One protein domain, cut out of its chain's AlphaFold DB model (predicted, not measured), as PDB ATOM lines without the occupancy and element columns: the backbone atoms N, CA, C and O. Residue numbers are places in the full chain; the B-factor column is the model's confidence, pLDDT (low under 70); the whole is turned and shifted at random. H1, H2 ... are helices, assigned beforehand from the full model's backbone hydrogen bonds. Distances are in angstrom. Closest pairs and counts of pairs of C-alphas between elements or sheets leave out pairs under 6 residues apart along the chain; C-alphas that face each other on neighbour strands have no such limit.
ATOM      1  N   SER A  35     156.711 269.887 202.373       41.62
ATOM      2  CA  SER A  35     156.179 268.839 201.502       41.62
ATOM      3  C   SER A  35     155.483 269.540 200.341       41.62
ATOM      4  O   SER A  35     154.643 270.406 200.603       41.62
ATOM      5  N   VAL A  36     155.839 269.213 199.095       48.91
ATOM      6  CA  VAL A  36     155.089 269.697 197.930       48.91
ATOM      7  C   VAL A  36     153.629 269.329 198.200       48.91
ATOM      8  O   VAL A  36     153.351 268.135 198.368       48.91
ATOM      9  N   PRO A  37     152.708 270.300 198.362       53.28
ATOM     10  CA  PRO A  37     151.304 269.971 198.531       53.28
ATOM     11  C   PRO A  37     150.897 269.074 197.367       53.28
ATOM     12  O   PRO A  37     151.339 269.301 196.240       53.28
ATOM     13  N   ALA A  38     150.108 268.033 197.629       58.88
ATOM     14  CA  ALA A  38     149.671 267.150 196.559       58.88
ATOM     15  C   ALA A  38     148.965 267.986 195.484       58.88
ATOM     16  O   ALA A  38     147.919 268.591 195.757       58.88
ATOM     17  N   THR A  39     149.557 268.024 194.288       71.25
ATOM     18  CA  THR A  39     148.993 268.763 193.164       71.25
ATOM     19  C   THR A  39     147.598 268.247 192.894       71.25
ATOM     20  O   THR A  39     147.384 267.038 192.771       71.25
ATOM     21  N   ASN A  40     146.634 269.151 192.808       79.19
ATOM     22  CA  ASN A  40     145.254 268.780 192.566       79.19
ATOM     23  C   ASN A  40     144.548 269.837 191.719       79.19
ATOM     24  O   ASN A  40     145.014 270.960 191.548       79.19
ATOM     25  N   THR A  41     143.380 269.475 191.202       82.31
ATOM     26  CA  THR A  41     142.625 270.304 190.258       82.31
ATOM     27  C   THR A  41     141.991 271.551 190.882       82.31
ATOM     28  O   THR A  41     141.321 272.294 190.173       82.31
ATOM     29  N   SER A  42     142.136 271.767 192.197       83.31
ATOM     30  CA  SER A  42     141.625 272.956 192.895       83.31
ATOM     31  C   SER A  42     142.662 274.070 193.047       83.31
ATOM     32  O   SER A  42     142.315 275.153 193.519       83.31
ATOM     33  N   GLN A  43     143.913 273.833 192.641       83.94
ATOM     34  CA  GLN A  43     144.951 274.854 192.721       83.94
ATOM     35  C   GLN A  43     144.694 276.010 191.737       83.94
ATOM     36  O   GLN A  43     144.166 275.779 190.643       83.94
ATOM     37  N   PRO A  44     145.030 277.257 192.124       84.50
ATOM     38  CA  PRO A  44     144.802 278.460 191.328       84.50
ATOM     39  C   PRO A  44     145.284 278.368 189.880       84.50
ATOM     40  O   PRO A  44     144.572 278.810 188.983       84.50
ATOM     41  N   ASP A  45     146.452 277.780 189.639       86.69
ATOM     42  CA  ASP A  45     147.033 277.605 188.309       86.69
ATOM     43  C   ASP A  45     146.206 276.660 187.425       86.69
ATOM     44  O   ASP A  45     145.819 277.031 186.312       86.69
ATOM     45  N   TYR A  46     145.849 275.484 187.947       88.94
ATOM     46  CA  TYR A  46     145.006 274.510 187.266       88.94
ATOM     47  C   TYR A  46     143.619 275.092 186.989       88.94
ATOM     48  O   TYR A  46     143.125 275.016 185.864       88.94
ATOM     49  N   VAL A  47     142.986 275.697 187.999       89.44
ATOM     50  CA  VAL A  47     141.653 276.306 187.879       89.44
ATOM     51  C   VAL A  47     141.681 277.459 186.884       89.44
ATOM     52  O   VAL A  47     140.807 277.541 186.020       89.44
ATOM     53  N   GLY A  48     142.695 278.320 186.968       88.38
ATOM     54  CA  GLY A  48     142.882 279.458 186.081       88.38
ATOM     55  C   GLY A  48     142.982 279.020 184.627       88.38
ATOM     56  O   GLY A  48     142.179 279.459 183.801       88.38
ATOM     57  N   MET A  49     143.890 278.087 184.326       88.94
ATOM     58  CA  MET A  49     144.030 277.556 182.972       88.94
ATOM     59  C   MET A  49     142.767 276.806 182.524       88.94
ATOM     60  O   MET A  49     142.271 277.044 181.428       88.94
ATOM     61  N   ASN A  50     142.172 275.961 183.366       88.00
ATOM     62  CA  ASN A  50     140.976 275.208 182.984       88.00
ATOM     63  C   ASN A  50     139.774 276.124 182.703       88.00
ATOM     64  O   ASN A  50     139.019 275.874 181.769       88.00
ATOM     65  N   SER A  51     139.616 277.207 183.469       87.38
ATOM     66  CA  SER A  51     138.530 278.181 183.285       87.38
ATOM     67  C   SER A  51     138.647 278.992 181.992       87.38
ATOM     68  O   SER A  51     137.639 279.462 181.469       87.38
ATOM     69  N   GLU A  52     139.864 279.142 181.462       86.81
ATOM     70  CA  GLU A  52     140.113 279.809 180.183       86.81
ATOM     71  C   GLU A  52     139.912 278.860 178.989       86.81
ATOM     72  O   GLU A  52     139.766 279.308 177.847       86.81
ATOM     73  N   SER A  53     139.837 277.548 179.236       81.06
ATOM     74  CA  SER A  53     139.474 276.589 178.200       81.06
ATOM     75  C   SER A  53     137.964 276.577 177.957       81.06
ATOM     76  O   SER A  53     137.190 275.931 178.661       81.06
ATOM     77  N   THR A  54     137.536 277.326 176.942       71.62
ATOM     78  CA  THR A  54     136.115 277.530 176.614       71.62
ATOM     79  C   THR A  54     135.614 276.650 175.465       71.62
ATOM     80  O   THR A  54     134.403 276.521 175.275       71.62
ATOM     81  N   ALA A  55     136.511 276.011 174.706       76.38
ATOM     82  CA  ALA A  55     136.135 275.167 173.577       76.38
ATOM     83  C   ALA A  55     135.766 273.737 174.002       76.38
ATOM     84  O   ALA A  55     136.503 273.038 174.700       76.38
ATOM     85  N   GLN A  56     134.627 273.265 173.495       68.12
ATOM     86  CA  GLN A  56     134.158 271.897 173.693       68.12
ATOM     87  C   GLN A  56     135.213 270.898 173.172       68.12
ATOM     88  O   GLN A  56     135.693 271.024 172.046       68.12
ATOM     89  N   SER A  57     135.590 269.917 174.003       68.94
ATOM     90  CA  SER A  57     136.628 268.897 173.730       68.94
ATOM     91  C   SER A  57     138.093 269.368 173.771       68.94
ATOM     92  O   SER A  57     138.986 268.588 173.436       68.94
ATOM     93  N   LYS A  58     138.376 270.601 174.211       80.69
ATOM     94  CA  LYS A  58     139.741 271.105 174.434       80.69
ATOM     95  C   LYS A  58     140.061 271.094 175.929       80.69
ATOM     96  O   LYS A  58     139.882 272.079 176.628       80.69
ATOM     97  N   THR A  59     140.471 269.949 176.464       87.81
ATOM     98  CA  THR A  59     140.883 269.854 177.878       87.81
ATOM     99  C   THR A  59     142.348 270.258 178.052       87.81
ATOM    100  O   THR A  59     143.121 270.225 177.093       87.81
ATOM    101  N   LEU A  60     142.760 270.584 179.283       88.19
ATOM    102  CA  LEU A  60     144.179 270.794 179.601       88.19
ATOM    103  C   LEU A  60     145.026 269.563 179.262       88.19
ATOM    104  O   LEU A  60     146.099 269.694 178.684       88.19
ATOM    105  N   ASP A  61     144.521 268.362 179.545       88.38
ATOM    106  CA  ASP A  61     145.205 267.125 179.163       88.38
ATOM    107  C   ASP A  61     145.368 267.013 177.643       88.38
ATOM    108  O   ASP A  61     146.421 266.600 177.169       88.38
ATOM    109  N   ALA A  62     144.368 267.435 176.860       88.19
ATOM    110  CA  ALA A  62     144.466 267.451 175.404       88.19
ATOM    111  C   ALA A  62     145.480 268.492 174.896       88.19
ATOM    112  O   ALA A  62     146.162 268.238 173.902       88.19
ATOM    113  N   PHE A  63     145.611 269.634 175.581       90.31
ATOM    114  CA  PHE A  63     146.654 270.620 175.296       90.31
ATOM    115  C   PHE A  63     148.047 270.026 175.522       90.31
ATOM    116  O   PHE A  63     148.898 270.122 174.644       90.31
ATOM    117  N   PHE A  64     148.291 269.371 176.659       89.69
ATOM    118  CA  PHE A  64     149.604 268.781 176.943       89.69
ATOM    119  C   PHE A  64     149.904 267.541 176.091       89.69
ATOM    120  O   PHE A  64     151.052 267.333 175.694       89.69
ATOM    121  N   ALA A  65     148.879 266.771 175.714       85.81
ATOM    122  CA  ALA A  65     149.016 265.621 174.824       85.81
ATOM    123  C   ALA A  65     149.541 265.988 173.424       85.81
ATOM    124  O   ALA A  65     150.154 265.156 172.763       85.81
ATOM    125  N   GLN A  66     149.385 267.230 172.948       85.19
ATOM    126  CA  GLN A  66     149.965 267.613 171.650       85.19
ATOM    127  C   GLN A  66     151.507 267.684 171.681       85.19
ATOM    128  O   GLN A  66     152.159 267.562 170.643       85.19
ATOM    129  N   TYR A  67     152.088 267.813 172.879       84.88
ATOM    130  CA  TYR A  67     153.531 267.860 173.128       84.88
ATOM    131  C   TYR A  67     154.109 266.505 173.568       84.88
ATOM    132  O   TYR A  67     155.232 266.427 174.062       84.88
ATOM    133  N   SER A  68     153.343 265.421 173.410       67.19
ATOM    134  CA  SER A  68     153.792 264.051 173.678       67.19
ATOM    135  C   SER A  68     154.264 263.313 172.416       67.19
ATOM    136  O   SER A  68     154.365 262.088 172.430       67.19
ATOM    137  N   THR A  69     154.506 264.025 171.310       60.31
ATOM    138  CA  THR A  69     154.944 263.451 170.025       60.31
ATOM    139  C   THR A  69     156.381 263.856 169.700       60.31
ATOM    140  O   THR A  69     156.861 264.892 170.155       60.31
ATOM    141  N   SER A  70     157.082 263.043 168.900       56.38
ATOM    142  CA  SER A  70     158.536 263.140 168.684       56.38
ATOM    143  C   SER A  70     159.042 264.461 168.088       56.38
ATOM    144  O   SER A  70     160.244 264.719 168.091       56.38
ATOM    145  N   THR A  71     158.142 265.308 167.591       65.00
ATOM    146  CA  THR A  71     158.461 266.540 166.863       65.00
ATOM    147  C   THR A  71     158.042 267.819 167.577       65.00
ATOM    148  O   THR A  71     158.434 268.897 167.138       65.00
ATOM    149  N   THR A  72     157.258 267.734 168.657       75.06
ATOM    150  CA  THR A  72     156.569 268.907 169.211       75.06
ATOM    151  C   THR A  72     156.885 269.048 170.694       75.06
ATOM    152  O   THR A  72     156.403 268.276 171.517       75.06
ATOM    153  N   ARG A  73     157.713 270.039 171.039       82.06
ATOM    154  CA  ARG A  73     158.069 270.380 172.424       82.06
ATOM    155  C   ARG A  73     157.208 271.522 172.944       82.06
ATOM    156  O   ARG A  73     156.697 272.315 172.152       82.06
ATOM    157  N   LEU A  74     157.087 271.610 174.268       87.00
ATOM    158  CA  LEU A  74     156.518 272.787 174.913       87.00
ATOM    159  C   LEU A  74     157.299 274.039 174.492       87.00
ATOM    160  O   LEU A  74     158.518 273.962 174.303       87.00
ATOM    161  N   PRO A  75     156.624 275.192 174.369       90.12
ATOM    162  CA  PRO A  75     157.311 276.460 174.185       90.12
ATOM    163  C   PRO A  75     158.319 276.726 175.310       90.12
ATOM    164  O   PRO A  75     158.076 276.380 176.463       90.12
ATOM    165  N   PHE A  76     159.452 277.341 174.970       85.12
ATOM    166  CA  PHE A  76     160.577 277.529 175.896       85.12
ATOM    167  C   PHE A  76     160.472 278.787 176.764       85.12
ATOM    168  O   PHE A  76     161.306 278.988 177.641       85.12
ATOM    169  N   ASN A  77     159.488 279.647 176.511       88.25
ATOM    170  CA  ASN A  77     159.248 280.856 177.289       88.25
ATOM    171  C   ASN A  77     157.761 281.033 177.589       88.25
ATOM    172  O   ASN A  77     156.898 280.451 176.928       88.25
ATOM    173  N   TYR A  78     157.487 281.844 178.609       90.06
ATOM    174  CA  TYR A  78     156.140 282.075 179.115       90.06
ATOM    175  C   TYR A  78     155.180 282.618 178.043       90.06
ATOM    176  O   TYR A  78     154.073 282.100 177.888       90.06
ATOM    177  N   THR A  79     155.606 283.631 177.284       90.75
ATOM    178  CA  THR A  79     154.771 284.290 176.270       90.75
ATOM    179  C   THR A  79     154.332 283.310 175.186       90.75
ATOM    180  O   THR A  79     153.150 283.226 174.861       90.75
ATOM    181  N   ASP A  80     155.254 282.507 174.664       90.31
ATOM    182  CA  ASP A  80     154.932 281.515 173.642       90.31
ATOM    183  C   ASP A  80     154.075 280.380 174.212       90.31
ATOM    184  O   ASP A  80     153.187 279.873 173.526       90.31
ATOM    185  N   PHE A  81     154.295 280.002 175.475       93.06
ATOM    186  CA  PHE A  81     153.488 278.997 176.164       93.06
ATOM    187  C   PHE A  81     152.027 279.428 176.295       93.06
ATOM    188  O   PHE A  81     151.132 278.687 175.882       93.06
ATOM    189  N   ILE A  82     151.775 280.631 176.820       91.50
ATOM    190  CA  ILE A  82     150.408 281.114 177.032       91.50
ATOM    191  C   ILE A  82     149.690 281.368 175.700       91.50
ATOM    192  O   ILE A  82     148.514 281.027 175.555       91.50
ATOM    193  N   ASN A  83     150.414 281.854 174.688       90.44
ATOM    194  CA  ASN A  83     149.873 282.043 173.344       90.44
ATOM    195  C   ASN A  83     149.522 280.701 172.683       90.44
ATOM    196  O   ASN A  83     148.450 280.569 172.093       90.44
ATOM    197  N   ALA A  84     150.377 279.682 172.815       90.31
ATOM    198  CA  ALA A  84     150.102 278.347 172.287       90.31
ATOM    199  C   ALA A  84     148.898 277.688 172.980       90.31
ATOM    200  O   ALA A  84     148.060 277.068 172.321       90.31
ATOM    201  N   PHE A  85     148.777 277.862 174.298       90.88
ATOM    202  CA  PHE A  85     147.626 277.410 175.077       90.88
ATOM    203  C   PHE A  85     146.314 278.035 174.589       90.88
ATOM    204  O   PHE A  85     145.332 277.332 174.336       90.88
ATOM    205  N   ARG A  86     146.304 279.350 174.369       89.19
ATOM    206  CA  ARG A  86     145.121 280.069 173.876       89.19
ATOM    207  C   ARG A  86     144.761 279.722 172.448       89.19
ATOM    208  O   ARG A  86     143.587 279.497 172.158       89.19
ATOM    209  N   ALA A  87     145.764 279.613 171.580       88.25
ATOM    210  CA  ALA A  87     145.576 279.172 170.205       88.25
ATOM    211  C   ALA A  87     144.947 277.769 170.153       88.25
ATOM    212  O   ALA A  87     144.059 277.518 169.340       88.25
ATOM    213  N   PHE A  88     145.351 276.868 171.054       88.69
ATOM    214  CA  PHE A  88     144.772 275.530 171.152       88.69
ATOM    215  C   PHE A  88     143.309 275.537 171.630       88.69
ATOM    216  O   PHE A  88     142.495 274.771 171.103       88.69
ATOM    217  N   ASN A  89     142.981 276.395 172.601       84.38
ATOM    218  CA  ASN A  89     141.649 276.487 173.201       84.38
ATOM    219  C   ASN A  89     140.644 277.317 172.397       84.38
ATOM    220  O   ASN A  89     139.458 277.266 172.702       84.38
ATOM    221  N   GLY A  90     141.081 278.074 171.388       73.00
ATOM    222  CA  GLY A  90     140.187 278.825 170.499       73.00
ATOM    223  C   GLY A  90     139.390 279.949 171.179       73.00
ATOM    224  O   GLY A  90     138.349 280.346 170.658       73.00
ATOM    225  N   GLY A  91     139.847 280.433 172.340       68.31
ATOM    226  CA  GLY A  91     139.228 281.534 173.086       68.31
ATOM    227  C   GLY A  91     139.676 282.925 172.619       68.31
ATOM    228  O   GLY A  91     140.525 283.067 171.741       68.31
ATOM    229  N   THR A  92     139.117 283.975 173.230       69.31
ATOM    230  CA  THR A  92     139.632 285.349 173.100       69.31
ATOM    231  C   THR A  92     141.015 285.445 173.733       69.31
ATOM    232  O   THR A  92     141.166 285.020 174.875       69.31
ATOM    233  N   ASP A  93     141.991 286.020 173.028       78.31
ATOM    234  CA  ASP A  93     143.343 286.246 173.546       78.31
ATOM    235  C   ASP A  93     143.438 287.620 174.238       78.31
ATOM    236  O   ASP A  93     143.480 288.645 173.553       78.31
ATOM    237  N   PRO A  94     143.448 287.686 175.584       80.00
ATOM    238  CA  PRO A  94     143.594 288.942 176.316       80.00
ATOM    239  C   PRO A  94     145.045 289.463 176.348       80.00
ATOM    240  O   PRO A  94     145.296 290.497 176.962       80.00
ATOM    241  N   GLY A  95     146.001 288.774 175.715       83.75
ATOM    242  CA  GLY A  95     147.428 289.094 175.777       83.75
ATOM    243  C   GLY A  95     148.142 288.447 176.975       83.75
ATOM    244  O   GLY A  95     147.494 288.012 177.933       83.75
ATOM    245  N   PRO A  96     149.478 288.319 176.939       83.44
ATOM    246  CA  PRO A  96     150.235 287.407 177.805       83.44
ATOM    247  C   PRO A  96     150.167 287.740 179.303       83.44
ATOM    248  O   PRO A  96     150.470 286.894 180.127       83.44
ATOM    249  N   THR A  97     149.759 288.948 179.679       86.44
ATOM    250  CA  THR A  97     149.698 289.424 181.073       86.44
ATOM    251  C   THR A  97     148.269 289.607 181.590       86.44
ATOM    252  O   THR A  97     148.030 290.359 182.529       86.44
ATOM    253  N   ALA A  98     147.288 288.960 180.965       86.25
ATOM    254  CA  ALA A  98     145.883 289.057 181.353       86.25
ATOM    255  C   ALA A  98     145.171 287.712 181.167       86.25
ATOM    256  O   ALA A  98     145.704 286.823 180.515       86.25
ATOM    257  N   GLY A  99     143.966 287.553 181.719       88.38
ATOM    258  CA  GLY A  99     143.169 286.320 181.613       88.38
ATOM    259  C   GLY A  99     143.268 285.397 182.830       88.38
ATOM    260  O   GLY A  99     144.123 285.563 183.700       88.38
ATOM    261  N   SER A 100     142.357 284.428 182.909       89.38
ATOM    262  CA  SER A 100     142.250 283.512 184.048       89.38
ATOM    263  C   SER A 100     143.458 282.588 184.183       89.38
ATOM    264  O   SER A 100     143.877 282.304 185.300       89.38
ATOM    265  N   ALA A 101     144.052 282.156 183.071       88.94
ATOM    266  CA  ALA A 101     145.258 281.338 183.038       88.94
ATOM    267  C   ALA A 101     146.463 282.088 183.619       88.94
ATOM    268  O   ALA A 101     147.163 281.554 184.477       88.94
ATOM    269  N   TYR A 102     146.666 283.345 183.204       90.75
ATOM    270  CA  TYR A 102     147.702 284.208 183.773       90.75
ATOM    271  C   TYR A 102     147.465 284.445 185.266       90.75
ATOM    272  O   TYR A 102     148.362 284.210 186.070       90.75
ATOM    273  N   ASN A 103     146.243 284.839 185.643       89.31
ATOM    274  CA  ASN A 103     145.897 285.108 187.035       89.31
ATOM    275  C   ASN A 103     146.102 283.875 187.920       89.31
ATOM    276  O   ASN A 103     146.673 283.995 188.994       89.31
ATOM    277  N   GLY A 104     145.696 282.689 187.459       88.31
ATOM    278  CA  GLY A 104     145.890 281.438 188.187       88.31
ATOM    279  C   GLY A 104     147.363 281.125 188.439       88.31
ATOM    280  O   GLY A 104     147.761 280.907 189.582       88.31
ATOM    281  N   LEU A 105     148.182 281.163 187.382       89.56
ATOM    282  CA  LEU A 105     149.624 280.914 187.462       89.56
ATOM    283  C   LEU A 105     150.343 281.941 188.349       89.56
ATOM    284  O   LEU A 105     151.172 281.570 189.181       89.56
ATOM    285  N   LEU A 106     150.005 283.226 188.206       86.50
ATOM    286  CA  LEU A 106     150.578 284.305 189.007       86.50
ATOM    287  C   LEU A 106     150.149 284.212 190.476       86.50
ATOM    288  O   LEU A 106     150.962 284.457 191.363       86.50
ATOM    289  N   THR A 107     148.888 283.873 190.753       84.81
ATOM    290  CA  THR A 107     148.397 283.670 192.120       84.81
ATOM    291  C   THR A 107     149.120 282.508 192.788       84.81
ATOM    292  O   THR A 107     149.562 282.663 193.923       84.81
ATOM    293  N   GLU A 108     149.307 281.382 192.095       83.00
ATOM    294  CA  GLU A 108     150.055 280.249 192.652       83.00
ATOM    295  C   GLU A 108     151.521 280.613 192.911       83.00
ATOM    296  O   GLU A 108     152.044 280.354 193.996       83.00
ATOM    297  N   TYR A 109     152.156 281.312 191.964       79.75
ATOM    298  CA  TYR A 109     153.498 281.858 192.151       79.75
ATOM    299  C   TYR A 109     153.571 282.735 193.407       79.75
ATOM    300  O   TYR A 109     154.374 282.453 194.293       79.75
ATOM    301  N   LYS A 110     152.679 283.730 193.537       74.31
ATOM    302  CA  LYS A 110     152.589 284.643 194.694       74.31
ATOM    303  C   LYS A 110     152.387 283.901 196.021       74.31
ATOM    304  O   LYS A 110     153.036 284.240 197.009       74.31
ATOM    305  N   ASN A 111     151.543 282.870 196.039       73.81
ATOM    306  CA  ASN A 111     151.297 282.049 197.227       73.81
ATOM    307  C   ASN A 111     152.553 281.282 197.674       73.81
ATOM    308  O   ASN A 111     152.798 281.124 198.874       73.81
ATOM    309  N   LEU A 112     153.358 280.799 196.723       68.69
ATOM    310  CA  LEU A 112     154.525 279.956 196.996       68.69
ATOM    311  C   LEU A 112     155.805 280.741 197.291       68.69
ATOM    312  O   LEU A 112     156.618 280.279 198.094       68.69
ATOM    313  N   ILE A 113     155.950 281.957 196.759       58.97
ATOM    314  CA  ILE A 113     157.032 282.882 197.139       58.97
ATOM    315  C   ILE A 113     156.859 283.470 198.560       58.97
ATOM    316  O   ILE A 113     157.662 284.275 199.019       58.97
ATOM    317  N   GLY A 114     155.848 283.035 199.316       48.47
ATOM    318  CA  GLY A 114     155.854 283.148 200.777       48.47
ATOM    319  C   GLY A 114     155.707 284.563 201.335       48.47
ATOM    320  O   GLY A 114     155.971 284.763 202.520       48.47
ATOM    321  N   TYR A 115     155.259 285.526 200.529       46.81
ATOM    322  CA  TYR A 115     154.813 286.817 201.033       46.81
ATOM    323  C   TYR A 115     153.282 286.895 200.938       46.81
ATOM    324  O   TYR A 115     152.746 287.079 199.846       46.81
ATOM    325  N   PRO A 116     152.561 286.720 202.061       41.56
ATOM    326  CA  PRO A 116     151.099 286.778 202.089       41.56
ATOM    327  C   PRO A 116     150.537 288.211 201.989       41.56
ATOM    328  O   PRO A 116     149.320 288.379 201.989       41.56
ATOM    329  N   GLY A 117     151.397 289.238 201.949       48.66
ATOM    330  CA  GLY A 117     151.014 290.642 201.788       48.66
ATOM    331  C   GLY A 117     151.138 291.153 200.347       48.66
ATOM    332  O   GLY A 117     151.458 290.411 199.419       48.66
ATOM    333  N   ASP A 118     150.929 292.456 200.160       53.38
ATOM    334  CA  ASP A 118     151.218 293.133 198.894       53.38
ATOM    335  C   ASP A 118     152.720 293.426 198.771       53.38
ATOM    336  O   ASP A 118     153.280 294.172 199.575       53.38
ATOM    337  N   TRP A 119     153.381 292.827 197.779       54.25
ATOM    338  CA  TRP A 119     154.807 293.029 197.501       54.25
ATOM    339  C   TRP A 119     155.177 294.510 197.324       54.25
ATOM    340  O   TRP A 119     156.324 294.867 197.571       54.25
ATOM    341  N   SER A 120     154.206 295.376 197.002       50.62
ATOM    342  CA  SER A 120     154.375 296.837 196.967       50.62
ATOM    343  C   SER A 120     154.774 297.471 198.309       50.62
ATOM    344  O   SER A 120     155.237 298.611 198.346       50.62
ATOM    345  N   THR A 121     154.592 296.754 199.421       50.75
ATOM    346  CA  THR A 121     155.008 297.193 200.762       50.75
ATOM    347  C   THR A 121     156.508 297.036 201.013       50.75
ATOM    348  O   THR A 121     157.029 297.645 201.949       50.75
ATOM    349  N   ILE A 122     157.215 296.257 200.186       54.75
ATOM    350  CA  ILE A 122     158.676 296.201 200.188       54.75
ATOM    351  C   ILE A 122     159.157 297.382 199.347       54.75
ATOM    352  O   ILE A 122     158.897 297.455 198.145       54.75
ATOM    353  N   ALA A 123     159.828 298.341 199.988       48.06
ATOM    354  CA  ALA A 123     160.335 299.524 199.302       48.06
ATOM    355  C   ALA A 123     161.234 299.107 198.124       48.06
ATOM    356  O   ALA A 123     162.141 298.302 198.290       48.06
ATOM    357  N   GLY A 124     160.955 299.637 196.929       56.19
ATOM    358  CA  GLY A 124     161.723 299.327 195.717       56.19
ATOM    359  C   GLY A 124     161.244 298.113 194.911       56.19
ATOM    360  O   GLY A 124     161.777 297.896 193.829       56.19
ATOM    361  N   VAL A 125     160.229 297.369 195.370       59.00
ATOM    362  CA  VAL A 125     159.611 296.272 194.602       59.00
ATOM    363  C   VAL A 125     158.218 296.690 194.136       59.00
ATOM    364  O   VAL A 125     157.301 296.879 194.931       59.00
ATOM    365  N   SER A 126     158.039 296.852 192.828       67.31
ATOM    366  CA  SER A 126     156.739 297.146 192.224       67.31
ATOM    367  C   SER A 126     155.979 295.868 191.857       67.31
ATOM    368  O   SER A 126     156.555 294.793 191.692       67.31
ATOM    369  N   ALA A 127     154.661 295.984 191.656       69.50
ATOM    370  CA  ALA A 127     153.860 294.882 191.118       69.50
ATOM    371  C   ALA A 127     154.393 294.392 189.757       69.50
ATOM    372  O   ALA A 127     154.401 293.189 189.506       69.50
ATOM    373  N   ALA A 128     154.908 295.304 188.926       72.81
ATOM    374  CA  ALA A 128     155.507 294.971 187.636       72.81
ATOM    375  C   ALA A 128     156.784 294.126 187.786       72.81
ATOM    376  O   ALA A 128     157.015 293.230 186.977       72.81
ATOM    377  N   ASP A 129     157.573 294.347 188.842       68.44
ATOM    378  CA  ASP A 129     158.780 293.554 189.109       68.44
ATOM    379  C   ASP A 129     158.421 292.112 189.485       68.44
ATOM    380  O   ASP A 129     159.043 291.161 189.012       68.44
ATOM    381  N   VAL A 130     157.359 291.927 190.275       71.88
ATOM    382  CA  VAL A 130     156.854 290.593 190.640       71.88
ATOM    383  C   VAL A 130     156.303 289.856 189.420       71.88
ATOM    384  O   VAL A 130     156.531 288.656 189.262       71.88
ATOM    385  N   GLU A 131     155.592 290.560 188.541       81.50
ATOM    386  CA  GLU A 131     155.082 289.996 187.290       81.50
ATOM    387  C   GLU A 131     156.219 289.605 186.336       81.50
ATOM    388  O   GLU A 131     156.189 288.512 185.768       81.50
ATOM    389  N   ALA A 132     157.250 290.446 186.209       77.44
ATOM    390  CA  ALA A 132     158.441 290.138 185.423       77.44
ATOM    391  C   ALA A 132     159.174 288.903 185.974       77.44
ATOM    392  O   ALA A 132     159.541 288.004 185.216       77.44
ATOM    393  N   GLN A 133     159.314 288.792 187.297       70.88
ATOM    394  CA  GLN A 133     159.913 287.616 187.929       70.88
ATOM    395  C   GLN A 133     159.102 286.344 187.739       70.88
ATOM    396  O   GLN A 133     159.675 285.277 187.508       70.88
ATOM    397  N   PHE A 134     157.776 286.437 187.804       84.31
ATOM    398  CA  PHE A 134     156.913 285.317 187.458       84.31
ATOM    399  C   PHE A 134     157.199 284.837 186.025       84.31
ATOM    400  O   PHE A 134     157.443 283.652 185.807       84.31
ATOM    401  N   GLN A 135     157.249 285.744 185.048       84.12
ATOM    402  CA  GLN A 135     157.495 285.369 183.652       84.12
ATOM    403  C   GLN A 135     158.884 284.754 183.444       84.12
ATOM    404  O   GLN A 135     159.016 283.766 182.714       84.12
ATOM    405  N   LEU A 136     159.913 285.305 184.094       76.50
ATOM    406  CA  LEU A 136     161.281 284.787 184.039       76.50
ATOM    407  C   LEU A 136     161.393 283.410 184.703       76.50
ATOM    408  O   LEU A 136     161.942 282.484 184.106       76.50
ATOM    409  N   SER A 137     160.820 283.236 185.895       74.75
ATOM    410  CA  SER A 137     160.829 281.954 186.611       74.75
ATOM    411  C   SER A 137     160.054 280.870 185.859       74.75
ATOM    412  O   SER A 137     160.543 279.747 185.737       74.75
ATOM    413  N   PHE A 138     158.900 281.201 185.274       84.69
ATOM    414  CA  PHE A 138     158.135 280.268 184.448       84.69
ATOM    415  C   PHE A 138     158.875 279.919 183.150       84.69
ATOM    416  O   PHE A 138     158.903 278.764 182.737       84.69
ATOM    417  N   THR A 139     159.542 280.892 182.525       84.50
ATOM    418  CA  THR A 139     160.414 280.658 181.362       84.50
ATOM    419  C   THR A 139     161.569 279.719 181.711       84.50
ATOM    420  O   THR A 139     161.853 278.778 180.972       84.50
ATOM    421  N   HIS A 140     162.204 279.913 182.868       76.25
ATOM    422  CA  HIS A 140     163.252 279.022 183.357       76.25
ATOM    423  C   HIS A 140     162.724 277.613 183.674       76.25
ATOM    424  O   HIS A 140     163.405 276.619 183.432       76.25
ATOM    425  N   PHE A 141     161.504 277.505 184.195       84.06
ATOM    426  CA  PHE A 141     160.843 276.220 184.384       84.06
ATOM    427  C   PHE A 141     160.603 275.503 183.050       84.06
ATOM    428  O   PHE A 141     160.981 274.344 182.913       84.06
ATOM    429  N   LEU A 142     160.044 276.190 182.051       83.94
ATOM    430  CA  LEU A 142     159.780 275.617 180.729       83.94
ATOM    431  C   LEU A 142     161.058 275.143 180.029       83.94
ATOM    432  O   LEU A 142     161.067 274.076 179.413       83.94
ATOM    433  N   SER A 143     162.151 275.903 180.143       76.94
ATOM    434  CA  SER A 143     163.435 275.534 179.539       76.94
ATOM    435  C   SER A 143     164.093 274.321 180.203       76.94
ATOM    436  O   SER A 143     164.804 273.575 179.530       76.94
ATOM    437  N   ASN A 144     163.806 274.080 181.486       72.94
ATOM    438  CA  ASN A 144     164.325 272.949 182.261       72.94
ATOM    439  C   ASN A 144     163.279 271.852 182.525       72.94
ATOM    440  O   ASN A 144     163.520 270.957 183.337       72.94
ATOM    441  N   TYR A 145     162.124 271.911 181.858       79.56
ATOM    442  CA  TYR A 145     161.030 270.970 182.073       79.56
ATOM    443  C   TYR A 145     161.474 269.532 181.777       79.56
ATOM    444  O   TYR A 145     162.008 269.238 180.700       79.56
ATOM    445  N   GLN A 146     161.234 268.615 182.721       80.12
ATOM    446  CA  GLN A 146     161.626 267.218 182.574       80.12
ATOM    447  C   GLN A 146     160.495 266.418 181.933       80.12
ATOM    448  O   GLN A 146     159.464 266.127 182.536       80.12
ATOM    449  N   TYR A 147     160.703 266.020 180.685       78.88
ATOM    450  CA  TYR A 147     159.761 265.160 179.985       78.88
ATOM    451  C   TYR A 147     159.848 263.727 180.526       78.88
ATOM    452  O   TYR A 147     160.941 263.187 180.705       78.88
ATOM    453  N   LYS A 148     158.701 263.077 180.737       71.81
ATOM    454  CA  LYS A 148     158.626 261.664 181.123       71.81
ATOM    455  C   LYS A 148     159.134 260.790 179.979       71.81
ATOM    456  O   LYS A 148     158.485 260.705 178.935       71.81
ATOM    457  N   THR A 149     160.264 260.120 180.172       64.19
ATOM    458  CA  THR A 149     160.739 259.063 179.272       64.19
ATOM    459  C   THR A 149     160.099 257.731 179.672       64.19
ATOM    460  O   THR A 149     160.011 257.407 180.856       64.19
ATOM    461  N   SER A 150     159.607 256.958 178.701       50.34
ATOM    462  CA  SER A 150     159.247 255.552 178.953       50.34
ATOM    463  C   SER A 150     160.526 254.711 179.149       50.34
ATOM    464  O   SER A 150     161.602 255.167 178.767       50.34
ATOM    465  N   PRO A 151     160.468 253.532 179.804       45.75
ATOM    466  CA  PRO A 151     161.649 252.688 180.012       45.75
ATOM    467  C   PRO A 151     162.118 252.020 178.700       45.75
ATOM    468  O   PRO A 151     161.330 251.908 177.762       45.75
ATOM    469  N   VAL A 158     161.704 260.145 172.705       55.56
ATOM    470  CA  VAL A 158     161.230 261.489 173.000       55.56
ATOM    471  C   VAL A 158     160.348 261.415 174.236       55.56
ATOM    472  O   VAL A 158     159.390 260.644 174.280       55.56
ATOM    473  N   GLY A 159     160.692 262.189 175.262       63.56
ATOM    474  CA  GLY A 159     159.886 262.253 176.471       63.56
ATOM    475  C   GLY A 159     158.523 262.908 176.210       63.56
ATOM    476  O   GLY A 159     158.378 263.752 175.328       63.56
ATOM    477  N   THR A 160     157.528 262.539 177.009       76.06
ATOM    478  CA  THR A 160     156.169 263.099 176.976       76.06
ATOM    479  C   THR A 160     155.951 264.064 178.139       76.06
ATOM    480  O   THR A 160     156.570 263.918 179.191       76.06
ATOM    481  N   VAL A 161     155.064 265.049 177.984       78.06
ATOM    482  CA  VAL A 161     154.689 265.953 179.092       78.06
ATOM    483  C   VAL A 161     153.849 265.226 180.159       78.06
ATOM    484  O   VAL A 161     153.901 265.560 181.337       78.06
ATOM    485  N   GLY A 162     153.131 264.163 179.779       80.75
ATOM    486  CA  GLY A 162     152.201 263.462 180.665       80.75
ATOM    487  C   GLY A 162     150.840 264.158 180.734       80.75
ATOM    488  O   GLY A 162     150.400 264.769 179.761       80.75
ATOM    489  N   THR A 163     150.156 264.021 181.868       86.62
ATOM    490  CA  THR A 163     148.878 264.701 182.141       86.62
ATOM    491  C   THR A 163     149.099 266.164 182.539       86.62
ATOM    492  O   THR A 163     150.197 266.553 182.938       86.62
ATOM    493  N   ALA A 164     148.048 266.983 182.509       87.25
ATOM    494  CA  ALA A 164     148.093 268.340 183.046       87.25
ATOM    495  C   ALA A 164     148.530 268.351 184.516       87.25
ATOM    496  O   ALA A 164     149.348 269.173 184.920       87.25
ATOM    497  N   ILE A 165     148.043 267.388 185.303       86.69
ATOM    498  CA  ILE A 165     148.433 267.227 186.708       86.69
ATOM    499  C   ILE A 165     149.936 266.960 186.831       86.69
ATOM    500  O   ILE A 165     150.572 267.505 187.730       86.69
ATOM    501  N   ASP A 166     150.534 266.181 185.927       84.50
ATOM    502  CA  ASP A 166     151.982 265.942 185.932       84.50
ATOM    503  C   ASP A 166     152.780 267.221 185.661       84.50
ATOM    504  O   ASP A 166     153.777 267.484 186.338       84.50
ATOM    505  N   PHE A 167     152.332 268.036 184.700       88.75
ATOM    506  CA  PHE A 167     152.944 269.329 184.400       88.75
ATOM    507  C   PHE A 167     152.896 270.266 185.607       88.75
ATOM    508  O   PHE A 167     153.941 270.748 186.046       88.75
ATOM    509  N   PHE A 168     151.711 270.461 186.192       87.69
ATOM    510  CA  PHE A 168     151.559 271.318 187.368       87.69
ATOM    511  C   PHE A 168     152.280 270.751 188.591       87.69
ATOM    512  O   PHE A 168     152.807 271.503 189.395       87.69
ATOM    513  N   THR A 169     152.422 269.430 188.702       82.94
ATOM    514  CA  THR A 169     153.243 268.825 189.760       82.94
ATOM    515  C   THR A 169     154.709 269.189 189.622       82.94
ATOM    516  O   THR A 169     155.342 269.518 190.623       82.94
ATOM    517  N   GLN A 170     155.255 269.183 188.408       80.00
ATOM    518  CA  GLN A 170     156.619 269.657 188.187       80.00
ATOM    519  C   GLN A 170     156.745 271.167 188.390       80.00
ATOM    520  O   GLN A 170     157.755 271.600 188.934       80.00
ATOM    521  N   TRP A 171     155.732 271.953 188.016       84.62
ATOM    522  CA  TRP A 171     155.702 273.391 188.288       84.62
ATOM    523  C   TRP A 171     155.713 273.680 189.791       84.62
ATOM    524  O   TRP A 171     156.588 274.398 190.269       84.62
ATOM    525  N   HIS A 172     154.833 273.043 190.565       77.94
ATOM    526  CA  HIS A 172     154.833 273.150 192.021       77.94
ATOM    527  C   HIS A 172     156.150 272.673 192.612       77.94
ATOM    528  O   HIS A 172     156.736 273.382 193.417       77.94
ATOM    529  N   THR A 173     156.666 271.528 192.159       71.50
ATOM    530  CA  THR A 173     157.964 271.012 192.609       71.50
ATOM    531  C   THR A 173     159.088 271.992 192.299       71.50
ATOM    532  O   THR A 173     159.959 272.185 193.135       71.50
ATOM    533  N   PHE A 174     159.076 272.654 191.144       73.50
ATOM    534  CA  PHE A 174     160.035 273.705 190.811       73.50
ATOM    535  C   PHE A 174     159.888 274.903 191.757       73.50
ATOM    536  O   PHE A 174     160.881 275.392 192.297       73.50
ATOM    537  N   LEU A 175     158.656 275.329 192.034       70.19
ATOM    538  CA  LEU A 175     158.359 276.425 192.951       70.19
ATOM    539  C   LEU A 175     158.600 276.104 194.426       70.19
ATOM    540  O   LEU A 175     158.736 277.036 195.211       70.19
ATOM    541  N   THR A 176     158.653 274.836 194.835       62.03
ATOM    542  CA  THR A 176     158.872 274.419 196.233       62.03
ATOM    543  C   THR A 176     160.218 273.729 196.461       62.03
ATOM    544  O   THR A 176     160.604 273.503 197.605       62.03
ATOM    545  N   GLY A 177     160.916 273.358 195.388       52.88
ATOM    546  CA  GLY A 177     162.036 272.424 195.379       52.88
ATOM    547  C   GLY A 177     163.317 272.998 195.962       52.88
ATOM    548  O   GLY A 177     164.233 273.375 195.240       52.88
ATOM    549  N   THR A 178     163.414 272.979 197.285       39.25
ATOM    550  CA  THR A 178     164.689 272.776 197.978       39.25
ATOM    551  C   THR A 178     164.999 271.284 197.949       39.25
ATOM    552  O   THR A 178     164.116 270.483 198.228       39.25
TER     553      THR A 178
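Overview. This is residues 35 to 151 and 158 to 178 of the 405 residues of an uncharacterized protein of Parachlamydia sp (UniProt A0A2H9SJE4). The longest helix, H5, crosses the middle of H4, which lies side by side with H1, running the opposite way. H3 begins beside H5, H6 meets H4 at their ends, and the short H2 joins the group where H3 ends and H6 begins. The printed part has 138 residues with six named helices, H1 to H6 in order, and no named strand; its class is all helix, with mostly crossed helix packing. It is compact, with a radius of gyration of the C-alphas of 15.0 A and spans of 47 by 36 by 25 A.

Arrangement. H5, residues 127 to 143, only just touches H4, residues 100 to 112, with 3 pairs of C-alphas within 8 A, the closest Leu 106 and Phe 134, 6.6 A; they are about perpendicular at 86 degrees. H4 is the hub. H1, residues 44 to 52, touches H4, closest at C-alphas 49 and 101, 4.0 A, a shallow tilt of 1 degree, opposite ways. H3, residues 78 to 89, touches H5 with residues 78 to 79 alone, closest at C-alphas 78 and 139, 5.0 A. H6, residues 164 to 176, and H4 touch only at their ends, and only just, with 3 pairs of C-alphas within 8 A; the closest are Leu 112 and Leu 175, 6.6 A. H2, residues 60 to 65, only just touches H3 and H6, with 3 pairs each; its closest C-alphas are 63 to 88, 6.7 A, and 61 to 164, 5.0 A. H1 and H5 are apart. In H1 to H6 every O i to N i+4 pair is within hydrogen-bond range.

Along the chain. H5 is 24.5 A long, H4 18.2 A, H6 18.1 A, H3 16.6 A, H1 12.2 A and H2 8.5 A. H1 begins at C-alpha 44 (144.802, 278.460, 191.328), and H6 ends at C-alpha 176 (158.872, 274.419, 196.233).

Size, cuts and confidence. The C-alphas farthest apart, Ala 123 and Pro 151, are 50.7 A apart. Residues 152 to 157 are not printed, and C-alphas 151 and 158 are 11.3 A apart across this cut. The links H2 to H3 and H4 to H5 are long. Mean pLDDT of the printed part is 76.2; residues 112 to 127 are among those under 70.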